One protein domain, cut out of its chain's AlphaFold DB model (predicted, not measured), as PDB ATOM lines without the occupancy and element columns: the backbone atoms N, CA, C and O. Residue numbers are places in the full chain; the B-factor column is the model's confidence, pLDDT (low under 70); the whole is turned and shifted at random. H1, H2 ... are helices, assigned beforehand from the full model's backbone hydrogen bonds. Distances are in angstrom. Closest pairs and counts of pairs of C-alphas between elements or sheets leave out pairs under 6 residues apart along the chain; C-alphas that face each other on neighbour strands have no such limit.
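AT A GLANCE: This is residues 13 to 54 of the 71 residues of an uncharacterized protein of Candidatus Cloacimonetes bacterium (UniProt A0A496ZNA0). This is a small elongated piece with little regular structure: the long stretch of residues 24 to 37 leads from the short helix H1 at one end out to the other, and helix H2 folds back from there along the length. Residues 52 to 53, after H2, pair in parallel with residues 27 to 28. The printed part has 42 residues with two named helices, H1 then H2, and no named strand; the class is all helix, with 14 residues in named elements. It is compact, with a radius of gyration of the C-alphas of 9.9 A and spans of 29 by 17 by 16 A.

IN THESE COORDINATES: Start at C-alpha 13, at (-44.099, -30.814, -46.786). Find H1, residues 20 to 23, from C-alpha 20 at (-54.313, -40.457, -44.267). H2, residues 38 to 47, runs 14.1 A to C-alpha 47 at (-43.642, -42.519, -40.797).

HOW THE PARTS SIT: H1 and H2 are apart. In H2 every O i to N i+4 pair is within hydrogen-bond range; H1 is too short for such a pair.

THE WHOLE: The C-alphas of Glu 21 and Gly 35, the two farthest apart, are 29.7 A apart. The link from H1 to H2, 14 residues, is long. The printed part has no cut; look for pLDDT under 70 at residues 30 to 33.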
ATOM      1  N   SER A  13     -43.336 -31.489 -47.843       84.31
ATOM      2  CA  SER A  13     -44.099 -30.814 -46.786       84.31
ATOM      3  C   SER A  13     -45.569 -30.604 -47.145       84.31
ATOM      4  O   SER A  13     -46.410 -30.714 -46.267       84.31
ATOM      5  N   GLU A  14     -45.877 -30.344 -48.418       85.88
ATOM      6  CA  GLU A  14     -47.250 -30.147 -48.905       85.88
ATOM      7  C   GLU A  14     -48.007 -31.479 -48.972       85.88
ATOM      8  O   GLU A  14     -49.214 -31.532 -48.760       85.88
ATOM      9  N   LEU A  15     -47.297 -32.586 -49.218       88.31
ATOM     10  CA  LEU A  15     -47.918 -33.909 -49.239       88.31
ATOM     11  C   LEU A  15     -48.357 -34.392 -47.853       88.31
ATOM     12  O   LEU A  15     -49.219 -35.265 -47.763       88.31
ATOM     13  N   LYS A  16     -47.784 -33.856 -46.770       88.62
ATOM     14  CA  LYS A  16     -48.146 -34.265 -45.403       88.62
ATOM     15  C   LYS A  16     -49.603 -33.951 -45.065       88.62
ATOM     16  O   LYS A  16     -50.205 -34.708 -44.301       88.62
ATOM     17  N   ASP A  17     -50.151 -32.914 -45.698       91.62
ATOM     18  CA  ASP A  17     -51.525 -32.436 -45.528       91.62
ATOM     19  C   ASP A  17     -52.566 -33.310 -46.254       91.62
ATOM     20  O   ASP A  17     -53.770 -33.132 -46.066       91.62
ATOM     21  N   ILE A  18     -52.128 -34.278 -47.070       92.25
ATOM     22  CA  ILE A  18     -53.027 -35.231 -47.726       92.25
ATOM     23  C   ILE A  18     -53.715 -36.104 -46.660       92.25
ATOM     24  O   ILE A  18     -53.037 -36.604 -45.752       92.25
ATOM     25  N   PRO A  19     -55.035 -36.356 -46.776       95.12
ATOM     26  CA  PRO A  19     -55.742 -37.219 -45.840       95.12
ATOM     27  C   PRO A  19     -55.110 -38.622 -45.727       95.12
ATOM     28  O   PRO A  19     -54.686 -39.195 -46.744       95.12
ATOM     29  N   PRO A  20     -55.018 -39.196 -44.511       94.00
ATOM     30  CA  PRO A  20     -54.313 -40.457 -44.267       94.00
ATOM     31  C   PRO A  20     -54.760 -41.626 -45.157       94.00
ATOM     32  O   PRO A  20     -53.934 -42.429 -45.586       94.00
ATOM     33  N   GLU A  21     -56.051 -41.713 -45.476       94.06
ATOM     34  CA  GLU A  21     -56.646 -42.760 -46.309       94.06
ATOM     35  C   GLU A  21     -56.136 -42.756 -47.755       94.06
ATOM     36  O   GLU A  21     -56.110 -43.804 -48.412       94.06
ATOM     37  N   TYR A  22     -55.713 -41.590 -48.247       93.94
ATOM     38  CA  TYR A  22     -55.086 -41.454 -49.555       93.94
ATOM     39  C   TYR A  22     -53.583 -41.691 -49.455       93.94
ATOM     40  O   TYR A  22     -53.054 -42.448 -50.269       93.94
ATOM     41  N   LYS A  23     -52.909 -41.150 -48.425       94.31
ATOM     42  CA  LYS A  23     -51.471 -41.395 -48.193       94.31
ATOM     43  C   LYS A  23     -51.161 -42.890 -48.147       94.31
ATOM     44  O   LYS A  23     -50.275 -43.347 -48.866       94.31
ATOM     45  N   ALA A  24     -51.985 -43.671 -47.450       94.38
ATOM     46  CA  ALA A  24     -51.836 -45.123 -47.330       94.38
ATOM     47  C   ALA A  24     -51.857 -45.887 -48.672       94.38
ATOM     48  O   ALA A  24     -51.466 -47.052 -48.726       94.38
ATOM     49  N   LYS A  25     -52.315 -45.256 -49.761       92.00
ATOM     50  CA  LYS A  25     -52.378 -45.833 -51.114       92.00
ATOM     51  C   LYS A  25     -51.320 -45.256 -52.061       92.00
ATOM     52  O   LYS A  25     -51.224 -45.697 -53.205       92.00
ATOM     53  N   MET A  26     -50.540 -44.272 -51.619       92.44
ATOM     54  CA  MET A  26     -49.600 -43.528 -52.456       92.44
ATOM     55  C   MET A  26     -48.169 -44.028 -52.283       92.44
ATOM     56  O   MET A  26     -47.639 -44.071 -51.174       92.44
ATOM     57  N   TRP A  27     -47.529 -44.328 -53.410       92.88
ATOM     58  CA  TRP A  27     -46.090 -44.541 -53.497       92.88
ATOM     59  C   TRP A  27     -45.424 -43.288 -54.053       92.88
ATOM     60  O   TRP A  27     -45.831 -42.771 -55.094       92.88
ATOM     61  N   LEU A  28     -44.405 -42.795 -53.357       90.88
ATOM     62  CA  LEU A  28     -43.703 -41.574 -53.728       90.88
ATOM     63  C   LEU A  28     -42.500 -41.894 -54.629       90.88
ATOM     64  O   LEU A  28     -41.755 -42.843 -54.385       90.88
ATOM     65  N   TYR A  29     -42.307 -41.099 -55.681       86.19
ATOM     66  CA  TYR A  29     -41.201 -41.240 -56.629       86.19
ATOM     67  C   TYR A  29     -40.414 -39.931 -56.724       86.19
ATOM     68  O   TYR A  29     -41.001 -38.854 -56.765       86.19
ATOM     69  N   HIS A  30     -39.087 -40.045 -56.826       66.06
ATOM     70  CA  HIS A  30     -38.195 -38.959 -57.244       66.06
ATOM     71  C   HIS A  30     -38.164 -37.722 -56.325       66.06
ATOM     72  O   HIS A  30     -38.309 -36.584 -56.775       66.06
ATOM     73  N   TYR A  31     -37.884 -37.931 -55.036       66.50
ATOM     74  CA  TYR A  31     -37.514 -36.838 -54.137       66.50
ATOM     75  C   TYR A  31     -36.009 -36.572 -54.188       66.50
ATOM     76  O   TYR A  31     -35.199 -37.500 -54.163       66.50
ATOM     77  N   MET A  32     -35.629 -35.293 -54.271       68.06
ATOM     78  CA  MET A  32     -34.229 -34.905 -54.116       68.06
ATOM     79  C   MET A  32     -33.766 -35.301 -52.716       68.06
ATOM     80  O   MET A  32     -34.387 -34.934 -51.723       68.06
ATOM     81  N   LEU A  33     -32.664 -36.045 -52.659       64.75
ATOM     82  CA  LEU A  33     -32.163 -36.617 -51.417       64.75
ATOM     83  C   LEU A  33     -31.715 -35.554 -50.401       64.75
ATOM     84  O   LEU A  33     -31.686 -35.839 -49.214       64.75
ATOM     85  N   TYR A  34     -31.361 -34.338 -50.842       71.06
ATOM     86  CA  TYR A  34     -30.827 -33.250 -49.998       71.06
ATOM     87  C   TYR A  34     -29.790 -33.723 -48.951       71.06
ATOM     88  O   TYR A  34     -29.718 -33.184 -47.852       71.06
ATOM     89  N   GLY A  35     -28.980 -34.733 -49.293       78.12
ATOM     90  CA  GLY A  35     -27.968 -35.311 -48.402       78.12
ATOM     91  C   GLY A  35     -28.419 -36.495 -47.536       78.12
ATOM     92  O   GLY A  35     -27.595 -37.000 -46.784       78.12
ATOM     93  N   LYS A  36     -29.667 -36.960 -47.651       83.69
ATOM     94  CA  LYS A  36     -30.182 -38.177 -47.003       83.69
ATOM     95  C   LYS A  36     -29.940 -39.422 -47.854       83.69
ATOM     96  O   LYS A  36     -29.892 -39.345 -49.084       83.69
ATOM     97  N   THR A  37     -29.820 -40.582 -47.224       88.81
ATOM     98  CA  THR A  37     -29.842 -41.861 -47.941       88.81
ATOM     99  C   THR A  37     -31.267 -42.214 -48.376       88.81
ATOM    100  O   THR A  37     -32.251 -41.609 -47.941       88.81
ATOM    101  N   PHE A  38     -31.396 -43.199 -49.267       87.94
ATOM    102  CA  PHE A  38     -32.712 -43.689 -49.671       87.94
ATOM    103  C   PHE A  38     -33.473 -44.276 -48.474       87.94
ATOM    104  O   PHE A  38     -34.670 -44.056 -48.341       87.94
ATOM    105  N   GLU A  39     -32.776 -44.989 -47.591       90.38
ATOM    106  CA  GLU A  39     -33.336 -45.641 -46.407       90.38
ATOM    107  C   GLU A  39     -33.860 -44.619 -45.393       90.38
ATOM    108  O   GLU A  39     -34.938 -44.808 -44.832       90.38
ATOM    109  N   GLU A  40     -33.132 -43.517 -45.195       90.50
ATOM    110  CA  GLU A  40     -33.563 -42.415 -44.328       90.50
ATOM    111  C   GLU A  40     -34.852 -41.773 -44.852       90.50
ATOM    112  O   GLU A  40     -35.791 -41.539 -44.092       90.50
ATOM    113  N   LEU A  41     -34.945 -41.555 -46.168       88.06
ATOM    114  CA  LEU A  41     -36.179 -41.054 -46.769       88.06
ATOM    115  C   LEU A  41     -37.311 -42.080 -46.751       88.06
ATOM    116  O   LEU A  41     -38.459 -41.702 -46.542       88.06
ATOM    117  N   GLU A  42     -37.026 -43.361 -46.980       91.19
ATOM    118  CA  GLU A  42     -38.043 -44.417 -46.946       91.19
ATOM    119  C   GLU A  42     -38.667 -44.495 -45.550       91.19
ATOM    120  O   GLU A  42     -39.891 -44.546 -45.431       91.19
ATOM    121  N   ALA A  43     -37.852 -44.394 -44.497       92.38
ATOM    122  CA  ALA A  43     -38.329 -44.323 -43.122       92.38
ATOM    123  C   ALA A  43     -39.234 -43.101 -42.874       92.38
ATOM    124  O   ALA A  43     -40.287 -43.242 -42.253       92.38
ATOM    125  N   GLU A  44     -38.878 -41.920 -43.389       91.00
ATOM    126  CA  GLU A  44     -39.707 -40.710 -43.269       91.00
ATOM    127  C   GLU A  44     -41.045 -40.833 -44.007       91.00
ATOM    128  O   GLU A  44     -42.091 -40.471 -43.471       91.00
ATOM    129  N   VAL A  45     -41.032 -41.375 -45.224       92.12
ATOM    130  CA  VAL A  45     -42.237 -41.581 -46.039       92.12
ATOM    131  C   VAL A  45     -43.190 -42.570 -45.362       92.12
ATOM    132  O   VAL A  45     -44.392 -42.314 -45.282       92.12
ATOM    133  N   LEU A  46     -42.661 -43.661 -44.803       94.06
ATOM    134  CA  LEU A  46     -43.458 -44.619 -44.036       94.06
ATOM    135  C   LEU A  46     -44.006 -44.003 -42.737       94.06
ATOM    136  O   LEU A  46     -45.168 -44.228 -42.403       94.06
ATOM    137  N   ALA A  47     -43.213 -43.192 -42.028       94.38
ATOM    138  CA  ALA A  47     -43.642 -42.519 -40.797       94.38
ATOM    139  C   ALA A  47     -44.786 -41.513 -41.028       94.38
ATOM    140  O   ALA A  47     -45.643 -41.349 -40.163       94.38
ATOM    141  N   GLU A  48     -44.839 -40.879 -42.203       94.31
ATOM    142  CA  GLU A  48     -45.920 -39.963 -42.600       94.31
ATOM    143  C   GLU A  48     -47.192 -40.678 -43.100       94.31
ATOM    144  O   GLU A  48     -48.201 -40.025 -43.402       94.31
ATOM    145  N   GLY A  49     -47.166 -42.014 -43.166       95.31
ATOM    146  CA  GLY A  49     -48.306 -42.854 -43.531       95.31
ATOM    147  C   GLY A  49     -48.462 -43.103 -45.032       95.31
ATOM    148  O   GLY A  49     -49.539 -43.513 -45.464       95.31
ATOM    149  N   PHE A  50     -47.423 -42.853 -45.832       95.25
ATOM    150  CA  PHE A  50     -47.415 -43.245 -47.240       95.25
ATOM    151  C   PHE A  50     -47.147 -44.746 -47.403       95.25
ATOM    152  O   PHE A  50     -46.579 -45.392 -46.523       95.25
ATOM    153  N   ALA A  51     -47.502 -45.309 -48.559       93.94
ATOM    154  CA  ALA A  51     -47.272 -46.726 -48.845       93.94
ATOM    155  C   ALA A  51     -45.784 -47.077 -49.061       93.94
ATOM    156  O   ALA A  51     -45.407 -48.239 -48.922       93.94
ATOM    157  N   GLY A  52     -44.942 -46.087 -49.387       93.06
ATOM    158  CA  GLY A  52     -43.489 -46.237 -49.489       93.06
ATOM    159  C   GLY A  52     -42.849 -45.382 -50.586       93.06
ATOM    160  O   GLY A  52     -43.519 -44.604 -51.270       93.06
ATOM    161  N   LEU A  53     -41.534 -45.543 -50.762       92.00
ATOM    162  CA  LEU A  53     -40.781 -44.982 -51.888       92.00
ATOM    163  C   LEU A  53     -40.608 -46.016 -52.995       92.00
ATOM    164  O   LEU A  53     -40.233 -47.160 -52.744       92.00
ATOM    165  N   VAL A  54     -40.834 -45.596 -54.237       92.12
ATOM    166  CA  VAL A  54     -40.670 -46.471 -55.400       92.12
ATOM    167  C   VAL A  54     -39.198 -46.842 -55.584       92.12
ATOM    168  O   VAL A  54     -38.339 -45.974 -55.754       92.12
TER     169      VAL A  54